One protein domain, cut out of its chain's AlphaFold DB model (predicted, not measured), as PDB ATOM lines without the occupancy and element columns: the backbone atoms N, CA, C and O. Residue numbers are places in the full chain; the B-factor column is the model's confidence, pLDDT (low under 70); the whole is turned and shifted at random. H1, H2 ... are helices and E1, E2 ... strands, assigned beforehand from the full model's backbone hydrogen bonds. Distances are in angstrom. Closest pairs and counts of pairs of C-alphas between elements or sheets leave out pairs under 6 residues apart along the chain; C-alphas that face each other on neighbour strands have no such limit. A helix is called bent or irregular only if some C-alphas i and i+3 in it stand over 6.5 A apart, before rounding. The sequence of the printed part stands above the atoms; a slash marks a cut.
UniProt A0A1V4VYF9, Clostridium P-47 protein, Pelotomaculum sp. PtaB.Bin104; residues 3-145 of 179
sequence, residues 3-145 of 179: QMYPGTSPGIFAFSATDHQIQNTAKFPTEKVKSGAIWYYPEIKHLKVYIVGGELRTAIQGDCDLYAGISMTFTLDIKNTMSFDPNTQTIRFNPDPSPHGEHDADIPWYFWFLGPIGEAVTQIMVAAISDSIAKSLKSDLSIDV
ATOM      1  N   GLN A   3     147.516 190.077 179.623       72.38
ATOM      2  CA  GLN A   3     147.370 190.150 181.083       72.38
ATOM      3  C   GLN A   3     148.001 188.954 181.824       72.38
ATOM      4  O   GLN A   3     148.409 189.112 182.968       72.38
ATOM      5  N   MET A   4     148.125 187.788 181.174       73.25
ATOM      6  CA  MET A   4     148.782 186.599 181.744       73.25
ATOM      7  C   MET A   4     150.309 186.712 181.716       73.25
ATOM      8  O   MET A   4     150.989 185.987 182.429       73.25
ATOM      9  N   TYR A   5     150.845 187.596 180.871       77.75
ATOM     10  CA  TYR A   5     152.278 187.775 180.664       77.75
ATOM     11  C   TYR A   5     152.604 189.274 180.696       77.75
ATOM     12  O   TYR A   5     152.650 189.921 179.641       77.75
ATOM     13  N   PRO A   6     152.790 189.860 181.893       73.38
ATOM     14  CA  PRO A   6     153.058 191.285 182.043       73.38
ATOM     15  C   PRO A   6     154.236 191.750 181.178       73.38
ATOM     16  O   PRO A   6     155.258 191.077 181.084       73.38
ATOM     17  N   GLY A   7     154.099 192.913 180.538       76.50
ATOM     18  CA  GLY A   7     155.121 193.450 179.629       76.50
ATOM     19  C   GLY A   7     155.014 192.965 178.178       76.50
ATOM     20  O   GLY A   7     155.825 193.365 177.344       76.50
ATOM     21  N   THR A   8     154.001 192.158 177.849       84.56
ATOM     22  CA  THR A   8     153.696 191.747 176.469       84.56
ATOM     23  C   THR A   8     152.598 192.605 175.828       84.56
ATOM     24  O   THR A   8     151.846 193.300 176.512       84.56
ATOM     25  N   SER A   9     152.491 192.564 174.495       85.06
ATOM     26  CA  SER A   9     151.421 193.230 173.733       85.06
ATOM     27  C   SER A   9     150.572 192.206 172.970       85.06
ATOM     28  O   SER A   9     151.078 191.135 172.647       85.06
ATOM     29  N   PRO A  10     149.303 192.493 172.619       84.12
ATOM     30  CA  PRO A  10     148.465 191.545 171.878       84.12
ATOM     31  C   PRO A  10     149.103 191.003 170.591       84.12
ATOM     32  O   PRO A  10     148.900 189.841 170.261       84.12
ATOM     33  N   GLY A  11     149.908 191.816 169.894       88.62
ATOM     34  CA  GLY A  11     150.525 191.450 168.615       88.62
ATOM     35  C   GLY A  11     151.576 190.339 168.693       88.62
ATOM     36  O   GLY A  11     151.937 189.783 167.657       88.62
ATOM     37  N   ILE A  12     152.052 189.986 169.894       92.38
ATOM     38  CA  ILE A  12     152.971 188.851 170.050       92.38
ATOM     39  C   ILE A  12     152.246 187.506 170.047       92.38
ATOM     40  O   ILE A  12     152.915 186.482 170.021       92.38
ATOM     41  N   PHE A  13     150.913 187.489 170.112       92.81
ATOM     42  CA  PHE A  13     150.111 186.272 170.135       92.81
ATOM     43  C   PHE A  13     149.299 186.165 168.845       92.81
ATOM     44  O   PHE A  13     148.678 187.128 168.403       92.81
ATOM     45  N   ALA A  14     149.270 184.974 168.263       94.00
ATOM     46  CA  ALA A  14     148.470 184.664 167.089       94.00
ATOM     47  C   ALA A  14     147.725 183.347 167.293       94.00
ATOM     48  O   ALA A  14     148.229 182.424 167.932       94.00
ATOM     49  N   PHE A  15     146.525 183.253 166.731       93.19
ATOM     50  CA  PHE A  15     145.785 181.998 166.673       93.19
ATOM     51  C   PHE A  15     146.195 181.208 165.423       93.19
ATOM     52  O   PHE A  15     146.110 181.726 164.310       93.19
ATOM     53  N   SER A  16     146.628 179.959 165.603       93.50
ATOM     54  CA  SER A  16     146.821 178.993 164.517       93.50
ATOM     55  C   SER A  16     145.502 178.268 164.265       93.50
ATOM     56  O   SER A  16     145.061 177.463 165.085       93.50
ATOM     57  N   ALA A  17     144.871 178.541 163.122       90.19
ATOM     58  CA  ALA A  17     143.641 177.856 162.721       90.19
ATOM     59  C   ALA A  17     143.871 176.374 162.390       90.19
ATOM     60  O   ALA A  17     142.965 175.570 162.567       90.19
ATOM     61  N   THR A  18     145.074 176.018 161.928       91.88
ATOM     62  CA  THR A  18     145.447 174.638 161.591       91.88
ATOM     63  C   THR A  18     145.628 173.782 162.840       91.88
ATOM     64  O   THR A  18     145.161 172.650 162.874       91.88
ATOM     65  N   ASP A  19     146.276 174.331 163.869       90.75
ATOM     66  CA  ASP A  19     146.591 173.591 165.097       90.75
ATOM     67  C   ASP A  19     145.565 173.825 166.217       90.75
ATOM     68  O   ASP A  19     145.683 173.246 167.292       90.75
ATOM     69  N   HIS A  20     144.578 174.700 165.990       90.88
ATOM     70  CA  HIS A  20     143.572 175.112 166.975       90.88
ATOM     71  C   HIS A  20     144.174 175.582 168.312       90.88
ATOM     72  O   HIS A  20     143.679 175.255 169.392       90.88
ATOM     73  N   GLN A  21     145.240 176.382 168.239       93.12
ATOM     74  CA  GLN A  21     145.978 176.861 169.410       93.12
ATOM     75  C   GLN A  21     146.353 178.338 169.278       93.12
ATOM     76  O   GLN A  21     146.580 178.846 168.179       93.12
ATOM     77  N   ILE A  22     146.476 179.030 170.406       92.50
ATOM     78  CA  ILE A  22     147.134 180.337 170.468       92.50
ATOM     79  C   ILE A  22     148.628 180.102 170.673       92.50
ATOM     80  O   ILE A  22     149.020 179.329 171.543       92.50
ATOM     81  N   GLN A  23     149.456 180.795 169.904       95.19
ATOM     82  CA  GLN A  23     150.909 180.717 169.993       95.19
ATOM     83  C   GLN A  23     151.547 182.098 169.971       95.19
ATOM     84  O   GLN A  23     150.952 183.060 169.483       95.19
ATOM     85  N   ASN A  24     152.764 182.212 170.495       94.69
ATOM     86  CA  ASN A  24     153.533 183.439 170.342       94.69
ATOM     87  C   ASN A  24     154.201 183.514 168.955       94.69
ATOM     88  O   ASN A  24     154.588 182.500 168.377       94.69
ATOM     89  N   THR A  25     154.350 184.723 168.421       94.25
ATOM     90  CA  THR A  25     154.997 185.013 167.127       94.25
ATOM     91  C   THR A  25     156.444 185.478 167.280       94.25
ATOM     92  O   THR A  25     157.218 185.424 166.328       94.25
ATOM     93  N   ALA A  26     156.821 185.914 168.482       92.69
ATOM     94  CA  ALA A  26     158.171 186.315 168.851       92.69
ATOM     95  C   ALA A  26     158.455 185.924 170.305       92.69
ATOM     96  O   ALA A  26     157.527 185.755 171.102       92.69
ATOM     97  N   LYS A  27     159.739 185.791 170.654       93.19
ATOM     98  CA  LYS A  27     160.151 185.584 172.046       93.19
ATOM     99  C   LYS A  27     159.844 186.814 172.902       93.19
ATOM    100  O   LYS A  27     159.867 187.938 172.394       93.19
ATOM    101  N   PHE A  28     159.578 186.608 174.185       91.56
ATOM    102  CA  PHE A  28     159.262 187.687 175.119       91.56
ATOM    103  C   PHE A  28     159.753 187.366 176.538       91.56
ATOM    104  O   PHE A  28     159.815 186.193 176.908       91.56
ATOM    105  N   PRO A  29     160.110 188.384 177.339       88.69
ATOM    106  CA  PRO A  29     160.582 188.175 178.704       88.69
ATOM    107  C   PRO A  29     159.436 187.779 179.640       88.69
ATOM    108  O   PRO A  29     158.286 188.172 179.430       88.69
ATOM    109  N   THR A  30     159.756 187.049 180.707       81.19
ATOM    110  CA  THR A  30     158.841 186.832 181.838       81.19
ATOM    111  C   THR A  30     159.139 187.798 182.982       81.19
ATOM    112  O   THR A  30     160.077 188.598 182.932       81.19
ATOM    113  N   GLU A  31     158.371 187.700 184.072       80.69
ATOM    114  CA  GLU A  31     158.798 188.289 185.337       80.69
ATOM    115  C   GLU A  31     160.166 187.727 185.751       80.69
ATOM    116  O   GLU A  31     160.453 186.538 185.579       80.69
ATOM    117  N   LYS A  32     161.020 188.604 186.285       83.88
ATOM    118  CA  LYS A  32     162.331 188.214 186.807       83.88
ATOM    119  C   LYS A  32     162.170 187.316 188.030       83.88
ATOM    120  O   LYS A  32     161.348 187.580 188.910       83.88
ATOM    121  N   VAL A  33     163.021 186.307 188.128       83.31
ATOM    122  CA  VAL A  33     162.986 185.305 189.195       83.31
ATOM    123  C   VAL A  33     164.183 185.496 190.112       83.31
ATOM    124  O   VAL A  33     165.300 185.675 189.642       83.31
ATOM    125  N   LYS A  34     163.983 185.476 191.432       82.31
ATOM    126  CA  LYS A  34     165.085 185.586 192.395       82.31
ATOM    127  C   LYS A  34     165.412 184.218 192.978       82.31
ATOM    128  O   LYS A  34     164.547 183.627 193.613       82.31
ATOM    129  N   SER A  35     166.659 183.769 192.845       80.12
ATOM    130  CA  SER A  35     167.181 182.607 193.578       80.12
ATOM    131  C   SER A  35     168.432 183.013 194.356       80.12
ATOM    132  O   SER A  35     169.391 183.557 193.799       80.12
ATOM    133  N   GLY A  36     168.392 182.835 195.678       78.00
ATOM    134  CA  GLY A  36     169.402 183.378 196.587       78.00
ATOM    135  C   GLY A  36     169.506 184.908 196.485       78.00
ATOM    136  O   GLY A  36     168.533 185.634 196.703       78.00
ATOM    137  N   ALA A  37     170.701 185.408 196.162       80.31
ATOM    138  CA  ALA A  37     170.982 186.838 196.009       80.31
ATOM    139  C   ALA A  37     170.916 187.338 194.551       80.31
ATOM    140  O   ALA A  37     171.093 188.533 194.318       80.31
ATOM    141  N   ILE A  38     170.657 186.453 193.582       80.88
ATOM    142  CA  ILE A  38     170.752 186.749 192.149       80.88
ATOM    143  C   ILE A  38     169.350 186.814 191.534       80.88
ATOM    144  O   ILE A  38     168.460 186.035 191.886       80.88
ATOM    145  N   TRP A  39     169.162 187.773 190.627       86.69
ATOM    146  CA  TRP A  39     167.974 187.882 189.786       86.69
ATOM    147  C   TRP A  39     168.260 187.273 188.421       86.69
ATOM    148  O   TRP A  39     169.241 187.632 187.785       86.69
ATOM    149  N   TYR A  40     167.373 186.398 187.988       83.88
ATOM    150  CA  TYR A  40     167.390 185.711 186.711       83.88
ATOM    151  C   TYR A  40     166.297 186.295 185.819       83.88
ATOM    152  O   TYR A  40     165.263 186.764 186.311       83.88
ATOM    153  N   TYR A  41     166.534 186.271 184.512       89.44
ATOM    154  CA  TYR A  41     165.694 186.923 183.508       89.44
ATOM    155  C   TYR A  41     165.278 185.890 182.457       89.44
ATOM    156  O   TYR A  41     165.915 185.804 181.409       89.44
ATOM    157  N   PRO A  42     164.256 185.066 182.747       87.81
ATOM    158  CA  PRO A  42     163.797 184.053 181.813       87.81
ATOM    159  C   PRO A  42     163.115 184.694 180.595       87.81
ATOM    160  O   PRO A  42     162.426 185.715 180.705       87.81
ATOM    161  N   GLU A  43     163.259 184.060 179.435       91.00
ATOM    162  CA  GLU A  43     162.549 184.413 178.206       91.00
ATOM    163  C   GLU A  43     161.716 183.227 177.713       91.00
ATOM    164  O   GLU A  43     162.198 182.098 177.624       91.00
ATOM    165  N   ILE A  44     160.461 183.482 177.335       92.06
ATOM    166  CA  ILE A  44     159.617 182.499 176.651       92.06
ATOM    167  C   ILE A  44     159.904 182.582 175.156       92.06
ATOM    168  O   ILE A  44     159.717 183.623 174.523       92.06
ATOM    169  N   LYS A  45     160.327 181.455 174.580       94.75
ATOM    170  CA  LYS A  45     160.572 181.288 173.142       94.75
ATOM    171  C   LYS A  45     159.365 180.718 172.419       94.75
ATOM    172  O   LYS A  45     159.027 181.196 171.338       94.75
ATOM    173  N   HIS A  46     158.715 179.728 173.023       95.06
ATOM    174  CA  HIS A  46     157.533 179.081 172.473       95.06
ATOM    175  C   HIS A  46     156.445 178.981 173.535       95.06
ATOM    176  O   HIS A  46     156.679 178.528 174.648       95.06
ATOM    177  N   LEU A  47     155.246 179.388 173.158       94.00
ATOM    178  CA  LEU A  47     154.024 179.299 173.929       94.00
ATOM    179  C   LEU A  47     152.979 178.632 173.045       94.00
ATOM    180  O   LEU A  47     152.817 179.018 171.888       94.00
ATOM    181  N   LYS A  48     152.248 177.675 173.607       94.44
ATOM    182  CA  LYS A  48     151.047 177.093 173.013       94.44
ATOM    183  C   LYS A  48     149.955 177.045 174.064       94.44
ATOM    184  O   LYS A  48     150.163 176.480 175.132       94.44
ATOM    185  N   VAL A  49     148.794 177.598 173.746       91.94
ATOM    186  CA  VAL A  49     147.587 177.509 174.571       91.94
ATOM    187  C   VAL A  49     146.485 176.868 173.745       91.94
ATOM    188  O   VAL A  49     146.149 177.366 172.672       91.94
ATOM    189  N   TYR A  50     145.950 175.752 174.224       92.38
ATOM    190  CA  TYR A  50     145.023 174.905 173.478       92.38
ATOM    191  C   TYR A  50     144.084 174.150 174.420       92.38
ATOM    192  O   TYR A  50     144.323 174.061 175.622       92.38
ATOM    193  N   ILE A  51     142.989 173.624 173.875       91.81
ATOM    194  CA  ILE A  51     142.002 172.854 174.639       91.81
ATOM    195  C   ILE A  51     142.318 171.366 174.493       91.81
ATOM    196  O   ILE A  51     142.475 170.868 173.380       91.81
ATOM    197  N   VAL A  52     142.362 170.643 175.611       90.62
ATOM    198  CA  VAL A  52     142.460 169.177 175.631       90.62
ATOM    199  C   VAL A  52     141.330 168.637 176.491       90.62
ATOM    200  O   VAL A  52     141.358 168.752 177.713       90.62
ATOM    201  N   GLY A  53     140.306 168.063 175.856       88.00
ATOM    202  CA  GLY A  53     139.100 167.639 176.569       88.00
ATOM    203  C   GLY A  53     138.483 168.808 177.346       88.00
ATOM    204  O   GLY A  53     138.128 169.818 176.740       88.00
ATOM    205  N   GLY A  54     138.383 168.659 178.671       86.62
ATOM    206  CA  GLY A  54     137.836 169.653 179.607       86.62
ATOM    207  C   GLY A  54     138.832 170.688 180.144       86.62
ATOM    208  O   GLY A  54     138.480 171.469 181.031       86.62
ATOM    209  N   GLU A  55     140.072 170.686 179.654       90.12
ATOM    210  CA  GLU A  55     141.168 171.486 180.200       90.12
ATOM    211  C   GLU A  55     141.674 172.515 179.190       90.12
ATOM    212  O   GLU A  55     141.787 172.242 177.991       90.12
ATOM    213  N   LEU A  56     142.036 173.692 179.698       90.06
ATOM    214  CA  LEU A  56     142.887 174.638 178.992       90.06
ATOM    215  C   LEU A  56     144.340 174.290 179.315       90.06
ATOM    216  O   LEU A  56     144.775 174.419 180.460       90.06
ATOM    217  N   ARG A  57     145.086 173.836 178.311       91.56
ATOM    218  CA  ARG A  57     146.486 173.448 178.454       91.56
ATOM    219  C   ARG A  57     147.395 174.540 177.917       91.56
ATOM    220  O   ARG A  57     147.182 175.057 176.821       91.56
ATOM    221  N   THR A  58     148.419 174.863 178.693       92.06
ATOM    222  CA  THR A  58     149.450 175.838 178.350       92.06
ATOM    223  C   THR A  58     150.802 175.141 178.362       92.06
ATOM    224  O   THR A  58     151.257 174.687 179.407       92.06
ATOM    225  N   ALA A  59     151.437 175.049 177.196       93.12
ATOM    226  CA  ALA A  59     152.783 174.513 177.037       93.12
ATOM    227  C   ALA A  59     153.756 175.652 176.725       93.12
ATOM    228  O   ALA A  59     153.514 176.456 175.820       93.12
ATOM    229  N   ILE A  60     154.850 175.718 177.475       92.38
ATOM    230  CA  ILE A  60     155.842 176.789 177.406       92.38
ATOM    231  C   ILE A  60     157.221 176.170 177.218       92.38
ATOM    232  O   ILE A  60     157.553 175.175 177.852       92.38
ATOM    233  N   GLN A  61     158.035 176.789 176.374       93.44
ATOM    234  CA  GLN A  61     159.462 176.536 176.276       93.44
ATOM    235  C   GLN A  61     160.206 177.866 176.270       93.44
ATOM    236  O   GLN A  61     159.805 178.822 175.597       93.44
ATOM    237  N   GLY A  62     161.319 177.909 176.985       91.38
ATOM    238  CA  GLY A  62     162.134 179.103 177.098       91.38
ATOM    239  C   GLY A  62     163.560 178.802 177.508       91.38
ATOM    240  O   GLY A  62     163.994 177.647 177.551       91.38
ATOM    241  N   ASP A  63     164.289 179.870 177.782       91.75
ATOM    242  CA  ASP A  63     165.641 179.804 178.308       91.75
ATOM    243  C   ASP A  63     165.895 180.894 179.342       91.75
ATOM    244  O   ASP A  63     165.150 181.869 179.466       91.75
ATOM    245  N   CYS A  64     166.951 180.686 180.113       87.25
ATOM    246  CA  CYS A  64     167.455 181.641 181.068       87.25
ATOM    247  C   CYS A  64     168.979 181.582 181.115       87.25
ATOM    248  O   CYS A  64     169.571 180.513 181.277       87.25
ATOM    249  N   ASP A  65     169.607 182.751 181.057       87.12
ATOM    250  CA  ASP A  65     171.007 182.915 181.433       87.12
ATOM    251  C   ASP A  65     171.133 182.792 182.960       87.12
ATOM    252  O   ASP A  65     170.449 183.500 183.708       87.12
ATOM    253  N   LEU A  66     171.970 181.862 183.423       82.38
ATOM    254  CA  LEU A  66     172.278 181.665 184.841       82.38
ATOM    255  C   LEU A  66     173.577 182.375 185.256       82.38
ATOM    256  O   LEU A  66     174.051 182.182 186.377       82.38
ATOM    257  N   TYR A  67     174.115 183.232 184.382       81.94
ATOM    258  CA  TYR A  67     175.408 183.895 184.491       81.94
ATOM    259  C   TYR A  67     176.591 182.921 184.445       81.94
ATOM    260  O   TYR A  67     176.447 181.706 184.356       81.94
ATOM    261  N   ALA A  68     177.810 183.474 184.465       76.81
ATOM    262  CA  ALA A  68     179.061 182.708 184.446       76.81
ATOM    263  C   ALA A  68     179.211 181.754 183.237       76.81
ATOM    264  O   ALA A  68     179.966 180.784 183.300       76.81
ATOM    265  N   GLY A  69     178.525 182.054 182.128       73.50
ATOM    266  CA  GLY A  69     178.511 181.217 180.926       73.50
ATOM    267  C   GLY A  69     177.637 179.968 181.053       73.50
ATOM    268  O   GLY A  69     177.784 179.062 180.241       73.50
ATOM    269  N   ILE A  70     176.764 179.910 182.061       79.25
ATOM    270  CA  ILE A  70     175.799 178.832 182.262       79.25
ATOM    271  C   ILE A  70     174.473 179.273 181.655       79.25
ATOM    272  O   ILE A  70     173.930 180.313 182.023       79.25
ATOM    273  N   SER A  71     173.925 178.462 180.756       84.44
ATOM    274  CA  SER A  71     172.590 178.689 180.204       84.44
ATOM    275  C   SER A  71     171.677 177.525 180.538       84.44
ATOM    276  O   SER A  71     172.120 176.382 180.620       84.44
ATOM    277  N   MET A  72     170.402 177.819 180.741       85.44
ATOM    278  CA  MET A  72     169.391 176.820 181.043       85.44
ATOM    279  C   MET A  72     168.255 176.929 180.045       85.44
ATOM    280  O   MET A  72     167.762 178.023 179.784       85.44
ATOM    281  N   THR A  73     167.811 175.798 179.517       89.88
ATOM    282  CA  THR A  73     166.537 175.696 178.804       89.88
ATOM    283  C   THR A  73     165.499 175.087 179.726       89.88
ATOM    284  O   THR A  73     165.829 174.268 180.583       89.88
ATOM    285  N   PHE A  74     164.248 175.505 179.578       87.19
ATOM    286  CA  PHE A  74     163.158 175.002 180.400       87.19
ATOM    287  C   PHE A  74     161.914 174.731 179.562       87.19
ATOM    288  O   PHE A  74     161.668 175.381 178.538       87.19
ATOM    289  N   THR A  75     161.105 173.795 180.039       89.75
ATOM    290  CA  THR A  75     159.765 173.507 179.529       89.75
ATOM    291  C   THR A  75     158.770 173.512 180.684       89.75
ATOM    292  O   THR A  75     159.102 173.129 181.804       89.75
ATOM    293  N   LEU A  76     157.548 173.973 180.425       88.69
ATOM    294  CA  LEU A  76     156.441 173.909 181.376       88.69
ATOM    295  C   LEU A  76     155.194 173.376 180.684       88.69
ATOM    296  O   LEU A  76     154.912 173.726 179.536       88.69
ATOM    297  N   ASP A  77     154.427 172.586 181.423       90.38
ATOM    298  CA  ASP A  77     153.116 172.093 181.036       90.38
ATOM    299  C   ASP A  77     152.129 172.358 182.173       90.38
ATOM    300  O   ASP A  77     152.298 171.862 183.288       90.38
ATOM    301  N   ILE A  78     151.130 173.190 181.884       90.06
ATOM    302  CA  ILE A  78     150.161 173.685 182.860       90.06
ATOM    303  C   ILE A  78     148.761 173.331 182.375       90.06
ATOM    304  O   ILE A  78     148.414 173.575 181.214       90.06
ATOM    305  N   LYS A  79     147.944 172.783 183.274       91.19
ATOM    306  CA  LYS A  79     146.589 172.297 183.006       91.19
ATOM    307  C   LYS A  79     145.586 173.015 183.893       91.19
ATOM    308  O   LYS A  79     145.547 172.829 185.106       91.19
ATOM    309  N   ASN A  80     144.733 173.827 183.279       89.12
ATOM    310  CA  ASN A  80     143.693 174.563 183.983       89.12
ATOM    311  C   ASN A  80     142.315 173.990 183.649       89.12
ATOM    312  O   ASN A  80     141.813 174.145 182.534       89.12
ATOM    313  N   THR A  81     141.678 173.337 184.620       89.69
ATOM    314  CA  THR A  81     140.336 172.764 184.447       89.69
ATOM    315  C   THR A  81     139.269 173.853 184.505       89.69
ATOM    316  O   THR A  81     139.231 174.649 185.451       89.69
ATOM    317  N   MET A  82     138.367 173.861 183.523       87.94
ATOM    318  CA  MET A  82     137.204 174.746 183.528       87.94
ATOM    319  C   MET A  82     136.120 174.217 184.477       87.94
ATOM    320  O   MET A  82     135.808 173.030 184.486       87.94
ATOM    321  N   SER A  83     135.498 175.115 185.231       88.19
ATOM    322  CA  SER A  83     134.280 174.859 186.000       88.19
ATOM    323  C   SER A  83     133.229 175.921 185.694       88.19
ATOM    324  O   SER A  83     133.570 177.097 185.554       88.19
ATOM    325  N   PHE A  84     131.964 175.515 185.644       88.12
ATOM    326  CA  PHE A  84     130.814 176.401 185.486       88.12
ATOM    327  C   PHE A  84     129.924 176.327 186.728       88.12
ATOM    328  O   PHE A  84     129.631 175.231 187.208       88.12
ATOM    329  N   ASP A  85     129.502 177.483 187.237       87.50
ATOM    330  CA  ASP A  85     128.515 177.580 188.311       87.50
ATOM    331  C   ASP A  85     127.172 178.069 187.743       87.50
ATOM    332  O   ASP A  85     127.053 179.251 187.412       87.50
ATOM    333  N   PRO A  86     126.146 177.200 187.650       83.56
ATOM    334  CA  PRO A  86     124.847 177.563 187.085       83.56
ATOM    335  C   PRO A  86     124.062 178.566 187.940       83.56
ATOM    336  O   PRO A  86     123.145 179.204 187.431       83.56
ATOM    337  N   ASN A  87     124.397 178.733 189.225       85.31
ATOM    338  CA  ASN A  87     123.696 179.687 190.093       85.31
ATOM    339  C   ASN A  87     124.193 181.114 189.884       85.31
ATOM    340  O   ASN A  87     123.425 182.060 190.007       85.31
ATOM    341  N   THR A  88     125.491 181.257 189.613       83.12
ATOM    342  CA  THR A  88     126.122 182.560 189.376       83.12
ATOM    343  C   THR A  88     126.370 182.833 187.897       83.12
ATOM    344  O   THR A  88     126.876 183.899 187.579       83.12
ATOM    345  N   GLN A  89     126.054 181.873 187.014       80.00
ATOM    346  CA  GLN A  89     126.308 181.920 185.568       80.00
ATOM    347  C   GLN A  89     127.774 182.246 185.233       80.00
ATOM    348  O   GLN A  89     128.086 182.840 184.200       80.00
ATOM    349  N   THR A  90     128.700 181.832 186.108       82.19
ATOM    350  CA  THR A  90     130.124 182.162 185.984       82.19
ATOM    351  C   THR A  90     130.946 180.973 185.516       82.19
ATOM    352  O   THR A  90     130.821 179.849 186.011       82.19
ATOM    353  N   ILE A  91     131.842 181.244 184.571       84.06
ATOM    354  CA  ILE A  91     132.896 180.321 184.154       84.06
ATOM    355  C   ILE A  91     134.174 180.661 184.911       84.06
ATOM    356  O   ILE A  91     134.532 181.827 185.049       84.06
ATOM    357  N   ARG A  92     134.884 179.637 185.386       84.38
ATOM    358  CA  ARG A  92     136.188 179.783 186.038       84.38
ATOM    359  C   ARG A  92     137.168 178.755 185.508       84.38
ATOM    360  O   ARG A  92     136.799 177.609 185.267       84.38
ATOM    361  N   PHE A  93     138.426 179.155 185.397       84.69
ATOM    362  CA  PHE A  93     139.540 178.242 185.175       84.69
ATOM    363  C   PHE A  93     140.301 178.067 186.479       84.69
ATOM    364  O   PHE A  93     140.810 179.028 187.057       84.69
ATOM    365  N   ASN A  94     140.352 176.830 186.956       84.69
ATOM    366  CA  ASN A  94     141.020 176.514 188.203       84.69
ATOM    367  C   ASN A  94     142.543 176.477 187.985       84.69
ATOM    368  O   ASN A  94     143.002 175.979 186.950       84.69
ATOM    369  N   PRO A  95     143.340 177.007 188.930       83.38
ATOM    370  CA  PRO A  95     144.788 176.835 188.909       83.38
ATOM    371  C   PRO A  95     145.165 175.356 188.823       83.38
ATOM    372  O   PRO A  95     144.484 174.517 189.412       83.38
ATOM    373  N   ASP A  96     146.254 175.062 188.121       82.75
ATOM    374  CA  ASP A  96     146.814 173.714 188.087       82.75
ATOM    375  C   ASP A  96     147.310 173.343 189.499       82.75
ATOM    376  O   ASP A  96     148.133 174.079 190.054       82.75
ATOM    377  N   PRO A  97     146.812 172.258 190.123       77.88
ATOM    378  CA  PRO A  97     147.284 171.824 191.437       77.88
ATOM    379  C   PRO A  97     148.717 171.267 191.409       77.88
ATOM    380  O   PRO A  97     149.337 171.142 192.466       77.88
ATOM    381  N   SER A  98     149.235 170.908 190.233       83.69
ATOM    382  CA  SER A  98     150.540 170.276 190.049       83.69
ATOM    383  C   SER A  98     151.134 170.631 188.676       83.69
ATOM    384  O   SER A  98     151.248 169.742 187.824       83.69
ATOM    385  N   PRO A  99     151.513 171.904 188.440       83.31
ATOM    386  CA  PRO A  99     152.157 172.294 187.193       83.31
ATOM    387  C   PRO A  99     153.477 171.539 187.034       83.31
ATOM    388  O   PRO A  99     154.268 171.438 187.975       83.31
ATOM    389  N   HIS A 100     153.713 170.999 185.840       84.19
ATOM    390  CA  HIS A 100     154.923 170.237 185.542       84.19
ATOM    391  C   HIS A 100     155.940 171.131 184.847       84.19
ATOM    392  O   HIS A 100     155.589 171.897 183.947       84.19
ATOM    393  N   GLY A 101     157.208 171.014 185.230       83.75
ATOM    394  CA  GLY A 101     158.289 171.720 184.561       83.75
ATOM    395  C   GLY A 101     159.577 170.919 184.560       83.75
ATOM    396  O   GLY A 101     159.924 170.272 185.547       83.75
ATOM    397  N   GLU A 102     160.283 170.979 183.440       85.81
ATOM    398  CA  GLU A 102     161.572 170.326 183.236       85.81
ATOM    399  C   GLU A 102     162.606 171.371 182.824       85.81
ATOM    400  O   GLU A 102     162.273 172.457 182.341       85.81
ATOM    401  N   HIS A 103     163.877 171.043 183.028       83.62
ATOM    402  CA  HIS A 103     164.979 171.901 182.628       83.62
ATOM    403  C   HIS A 103     166.199 171.089 182.230       83.62
ATOM    404  O   HIS A 103     166.384 169.958 182.673       83.62
ATOM    405  N   ASP A 104     167.040 171.727 181.429       83.69
ATOM    406  CA  ASP A 104     168.378 171.263 181.104       83.69
ATOM    407  C   ASP A 104     169.336 172.452 181.190       83.69
ATOM    408  O   ASP A 104     169.075 173.510 180.606       83.69
ATOM    409  N   ALA A 105     170.409 172.299 181.963       80.62
ATOM    410  CA  ALA A 105     171.388 173.347 182.216       80.62
ATOM    411  C   ALA A 105     172.738 172.955 181.613       80.62
ATOM    412  O   ALA A 105     173.369 171.989 182.044       80.62
ATOM    413  N   ASP A 106     173.210 173.758 180.662       80.06
ATOM    414  CA  ASP A 106     174.557 173.636 180.121       80.06
ATOM    415  C   ASP A 106     175.537 174.304 181.090       80.06
ATOM    416  O   ASP A 106     175.703 175.530 181.114       80.06
ATOM    417  N   ILE A 107     176.121 173.483 181.963       72.62
ATOM    418  CA  ILE A 107     177.090 173.898 182.974       72.62
ATOM    419  C   ILE A 107     178.482 173.464 182.505       72.62
ATOM    420  O   ILE A 107     178.748 172.261 182.414       72.62
ATOM    421  N   PRO A 108     179.420 174.404 182.282       74.25
ATOM    422  CA  PRO A 108     180.802 174.048 182.003       74.25
ATOM    423  C   PRO A 108     181.365 173.136 183.099       74.25
ATOM    424  O   PRO A 108     181.176 173.394 184.287       74.25
ATOM    425  N   TRP A 109     182.098 172.086 182.720       70.50
ATOM    426  CA  TRP A 109     182.553 171.020 183.631       70.50
ATOM    427  C   TRP A 109     183.292 171.519 184.890       70.50
ATOM    428  O   TRP A 109     183.241 170.880 185.939       70.50
ATOM    429  N   TYR A 110     183.954 172.679 184.818       65.44
ATOM    430  CA  TYR A 110     184.658 173.295 185.945       65.44
ATOM    431  C   TYR A 110     183.727 173.951 186.982       65.44
ATOM    432  O   TYR A 110     184.178 174.269 188.079       65.44
ATOM    433  N   PHE A 111     182.435 174.110 186.678       67.50
ATOM    434  CA  PHE A 111     181.394 174.647 187.561       67.50
ATOM    435  C   PHE A 111     180.436 173.586 188.119       67.50
ATOM    436  O   PHE A 111     179.465 173.934 188.785       67.50
ATOM    437  N   TRP A 112     180.711 172.289 187.935       64.62
ATOM    438  CA  TRP A 112     179.807 171.210 188.371       64.62
ATOM    439  C   TRP A 112     179.502 171.201 189.888       64.62
ATOM    440  O   TRP A 112     178.488 170.659 190.322       64.62
ATOM    441  N   PHE A 113     180.340 171.854 190.704       63.69
ATOM    442  CA  PHE A 113     180.127 172.018 192.146       63.69
ATOM    443  C   PHE A 113     178.971 172.979 192.491       63.69
ATOM    444  O   PHE A 113     178.534 173.023 193.638       63.69
ATOM    445  N   LEU A 114     178.452 173.725 191.510       62.94
ATOM    446  CA  LEU A 114     177.253 174.562 191.616       62.94
ATOM    447  C   LEU A 114     175.948 173.775 191.349       62.94
ATOM    448  O   LEU A 114     174.883 174.375 191.207       62.94
ATOM    449  N   GLY A 115     176.030 172.438 191.311       62.31
ATOM    450  CA  GLY A 115     175.020 171.473 190.857       62.31
ATOM    451  C   GLY A 115     173.527 171.730 191.144       62.31
ATOM    452  O   GLY A 115     172.740 171.479 190.238       62.31
ATOM    453  N   PRO A 116     173.076 172.237 192.313       69.12
ATOM    454  CA  PRO A 116     171.638 172.408 192.571       69.12
ATOM    455  C   PRO A 116     171.037 173.739 192.080       69.12
ATOM    456  O   PRO A 116     169.838 173.963 192.252       69.12
ATOM    457  N   ILE A 117     171.825 174.657 191.504       71.75
ATOM    458  CA  ILE A 117     171.310 175.988 191.130       71.75
ATOM    459  C   ILE A 117     170.255 175.897 190.018       71.75
ATOM    460  O   ILE A 117     169.232 176.573 190.115       71.75
ATOM    461  N   GLY A 118     170.463 175.049 189.002       66.62
ATOM    462  CA  GLY A 118     169.518 174.891 187.885       66.62
ATOM    463  C   GLY A 118     168.138 174.409 188.340       66.62
ATOM    464  O   GLY A 118     167.120 175.000 187.976       66.62
ATOM    465  N   GLU A 119     168.104 173.416 189.230       73.38
ATOM    466  CA  GLU A 119     166.855 172.886 189.778       73.38
ATOM    467  C   GLU A 119     166.128 173.933 190.629       73.38
ATOM    468  O   GLU A 119     164.936 174.172 190.432       73.38
ATOM    469  N   ALA A 120     166.851 174.625 191.516       76.88
ATOM    470  CA  ALA A 120     166.273 175.675 192.348       76.88
ATOM    471  C   ALA A 120     165.693 176.822 191.505       76.88
ATOM    472  O   ALA A 120     164.600 177.312 191.783       76.88
ATOM    473  N   VAL A 121     166.408 177.255 190.462       73.69
ATOM    474  CA  VAL A 121     165.928 178.312 189.564       73.69
ATOM    475  C   VAL A 121     164.696 177.845 188.785       73.69
ATOM    476  O   VAL A 121     163.712 178.582 188.730       73.69
ATOM    477  N   THR A 122     164.702 176.619 188.260       71.00
ATOM    478  CA  THR A 122     163.564 176.048 187.522       71.00
ATOM    479  C   THR A 122     162.321 175.945 188.387       71.00
ATOM    480  O   THR A 122     161.258 176.386 187.966       71.00
ATOM    481  N   GLN A 123     162.430 175.435 189.615       77.69
ATOM    482  CA  GLN A 123     161.281 175.335 190.520       77.69
ATOM    483  C   GLN A 123     160.666 176.712 190.813       77.69
ATOM    484  O   GLN A 123     159.443 176.857 190.803       77.69
ATOM    485  N   ILE A 124     161.494 177.747 191.012       79.69
ATOM    486  CA  ILE A 124     160.992 179.110 191.233       79.69
ATOM    487  C   ILE A 124     160.374 179.680 189.945       79.69
ATOM    488  O   ILE A 124     159.351 180.354 190.024       79.69
ATOM    489  N   MET A 125     160.932 179.391 188.762       73.69
ATOM    490  CA  MET A 125     160.324 179.770 187.477       73.69
ATOM    491  C   MET A 125     158.968 179.096 187.260       73.69
ATOM    492  O   MET A 125     158.007 179.776 186.904       73.69
ATOM    493  N   VAL A 126     158.867 177.787 187.514       78.00
ATOM    494  CA  VAL A 126     157.616 177.022 187.418       78.00
ATOM    495  C   VAL A 126     156.564 177.613 188.342       78.00
ATOM    496  O   VAL A 126     155.453 177.887 187.889       78.00
ATOM    497  N   ALA A 127     156.923 177.887 189.597       78.88
ATOM    498  CA  ALA A 127     156.030 178.534 190.547       78.88
ATOM    499  C   ALA A 127     155.614 179.938 190.077       78.88
ATOM    500  O   ALA A 127     154.427 180.241 190.063       78.88
ATOM    501  N   ALA A 128     156.555 180.779 189.632       77.88
ATOM    502  CA  ALA A 128     156.275 182.152 189.209       77.88
ATOM    503  C   ALA A 128     155.365 182.222 187.969       77.88
ATOM    504  O   ALA A 128     154.402 182.989 187.952       77.88
ATOM    505  N   ILE A 129     155.640 181.409 186.943       73.94
ATOM    506  CA  ILE A 129     154.835 181.361 185.714       73.94
ATOM    507  C   ILE A 129     153.450 180.772 186.007       73.94
ATOM    508  O   ILE A 129     152.445 181.342 185.581       73.94
ATOM    509  N   SER A 130     153.378 179.685 186.783       75.62
ATOM    510  CA  SER A 130     152.099 179.075 187.173       75.62
ATOM    511  C   SER A 130     151.252 180.022 188.019       75.62
ATOM    512  O   SER A 130     150.056 180.145 187.771       75.62
ATOM    513  N   ASP A 131     151.863 180.751 188.958       75.88
ATOM    514  CA  ASP A 131     151.190 181.776 189.758       75.88
ATOM    515  C   ASP A 131     150.695 182.940 188.902       75.88
ATOM    516  O   ASP A 131     149.601 183.444 189.145       75.88
ATOM    517  N   SER A 132     151.476 183.392 187.918       74.38
ATOM    518  CA  SER A 132     151.077 184.482 187.018       74.38
ATOM    519  C   SER A 132     149.863 184.086 186.172       74.38
ATOM    520  O   SER A 132     148.861 184.808 186.134       74.38
ATOM    521  N   ILE A 133     149.890 182.875 185.603       72.25
ATOM    522  CA  ILE A 133     148.751 182.290 184.888       72.25
ATOM    523  C   ILE A 133     147.557 182.149 185.833       72.25
ATOM    524  O   ILE A 133     146.483 182.663 185.536       72.25
ATOM    525  N   ALA A 134     147.734 181.538 187.006       71.50
ATOM    526  CA  ALA A 134     146.669 181.353 187.987       71.50
ATOM    527  C   ALA A 134     146.053 182.680 188.456       71.50
ATOM    528  O   ALA A 134     144.834 182.767 188.609       71.50
ATOM    529  N   LYS A 135     146.866 183.720 188.677       73.50
ATOM    530  CA  LYS A 135     146.395 185.066 189.033       73.50
ATOM    531  C   LYS A 135     145.567 185.665 187.910       73.50
ATOM    532  O   LYS A 135     144.459 186.097 188.195       73.50
ATOM    533  N   SER A 136     146.046 185.623 186.665       69.12
ATOM    534  CA  SER A 136     145.300 186.160 185.521       69.12
ATOM    535  C   SER A 136     144.002 185.390 185.250       69.12
ATOM    536  O   SER A 136     142.971 185.995 184.963       69.12
ATOM    537  N   LEU A 137     144.012 184.061 185.414       67.19
ATOM    538  CA  LEU A 137     142.804 183.236 185.323       67.19
ATOM    539  C   LEU A 137     141.788 183.581 186.423       67.19
ATOM    540  O   LEU A 137     140.587 183.596 186.163       67.19
ATOM    541  N   LYS A 138     142.257 183.884 187.641       64.62
ATOM    542  CA  LYS A 138     141.401 184.308 188.759       64.62
ATOM    543  C   LYS A 138     140.896 185.745 188.625       64.62
ATOM    544  O   LYS A 138     139.781 186.007 189.067       64.62
ATOM    545  N   SER A 139     141.701 186.667 188.095       55.53
ATOM    546  CA  SER A 139     141.375 188.097 188.058       55.53
ATOM    547  C   SER A 139     140.488 188.496 186.884       55.53
ATOM    548  O   SER A 139     139.657 189.378 187.062       55.53
ATOM    549  N   ASP A 140     140.634 187.857 185.718       53.31
ATOM    550  CA  ASP A 140     140.100 188.414 184.462       53.31
ATOM    551  C   ASP A 140     139.234 187.449 183.628       53.31
ATOM    552  O   ASP A 140     138.643 187.867 182.636       53.31
ATOM    553  N   LEU A 141     139.126 186.166 183.998       56.09
ATOM    554  CA  LEU A 141     138.415 185.143 183.204       56.09
ATOM    555  C   LEU A 141     137.103 184.648 183.825       56.09
ATOM    556  O   LEU A 141     136.615 183.579 183.460       56.09
ATOM    557  N   SER A 142     136.497 185.442 184.712       55.09
ATOM    558  CA  SER A 142     135.088 185.257 185.070       55.09
ATOM    559  C   SER A 142     134.226 185.777 183.923       55.09
ATOM    560  O   SER A 142     133.797 186.927 183.922       55.09
ATOM    561  N   ILE A 143     134.030 184.939 182.908       60.94
ATOM    562  CA  ILE A 143     133.104 185.238 181.820       60.94
ATOM    563  C   ILE A 143     131.693 185.082 182.385       60.94
ATOM    564  O   ILE A 143     131.319 183.985 182.810       60.94
ATOM    565  N   ASP A 144     130.952 186.188 182.415       61.00
ATOM    566  CA  ASP A 144     129.518 186.178 182.678       61.00
ATOM    567  C   ASP A 144     128.801 185.672 181.427       61.00
ATOM    568  O   ASP A 144     128.887 186.267 180.347       61.00
ATOM    569  N   VAL A 145     128.156 184.519 181.567       60.09
ATOM    570  CA  VAL A 145     127.497 183.832 180.462       60.09
ATOM    571  C   VAL A 145     126.190 184.526 180.070       60.09
ATOM    572  O   VAL A 145     125.844 184.507 178.889       60.09
TER     573      VAL A 145
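Overview. This is residues 3 to 145 of the 179 residues of the protein "Clostridium P-47 protein" of Pelotomaculum sp. PtaB.Bin104 (UniProt A0A1V4VYF9). One long, twisted antiparallel sheet has a single long helix, H2, set slantwise over one face, with no named helix on the other. The small E3-E4 hairpin sits by the first part of H2, the E7-E8 hairpin makes one end of the long axis, and H1 makes the other. The printed part has 143 residues, with nine named strands, E1 to E9, followed by H1 and H2. The large sheet is branched at E7, and the class is mixed, helices and strands. The whole is compact, with a radius of gyration of the C-alphas of 16.8 A, and spans 60 by 30 by 26 A, only just a rod.

Along the chain. E1, residues 13 to 16, begins at C-alpha 13 (150.111, 186.272, 170.135), and E2 is residues 21 to 24. E3 is residues 33 to 35 and E4 residues 38 to 40. E5, residues 43 to 52, is 25.3 A long and bends by 53 degrees at residue 46. E6, residues 55 to 65, measures 32.0 A. E7, residues 71 to 85, measures 44.8 A and begins at C-alpha 71 (172.590, 178.689, 180.204). E8 is residues 90 to 93, and E9, residues 100 to 106, measures 20.7 A. H1, residues 109 to 114, is irregular, with C-alphas 110 and 113 7.8 A apart. H2, residues 117 to 140, measures 34.2 A and ends at C-alpha 140 (140.100, 188.414, 184.462).

Arrangement. E1 and E2 form a hairpin, with N 14 and O 23 2.8 A apart. E2 is antiparallel to E5, with N 22 and O 49 2.8 A apart. E5 E6 E7 E8 is a meander, each strand the antiparallel neighbour of the one before; N 48 and O 59, N 58 and O 78, and N 83 and O 92 are each 2.8 A apart. E7 pairs with E9 over residues 71 to 77, where N 73 and O 104 are 2.8 A apart, and with E8 over residues 82 to 85. H2 is on this sheet at a height of 7.4 A, over E6, E7 and E9, at 42 degrees to E6 on the local plane. The closest C-alphas of E9 and H2, Gly 101 and Val 126, are 6.1 A apart. In the E3-E4 hairpin N 40 and O 33 are 2.7 A apart; the closest C-alphas of E3 and H2, Ser 35 and Val 121, are 6.0 A apart. H1 is not on the large sheet, and H1 and H2 meet only through their link. In H2 every O i to N i+4 pair is within hydrogen-bond range; in H1 0 of 2 are, and 1 of 3 O i to N i+3 pairs.

Size, cuts and confidence. The two C-alphas farthest apart, those of Asn 87 and Tyr 110, are 61.4 A apart. The printed part has no cut and no long link. Mean pLDDT of the printed part is 82.0; residues 110 to 116, 118 and 136 to 145 are under 70.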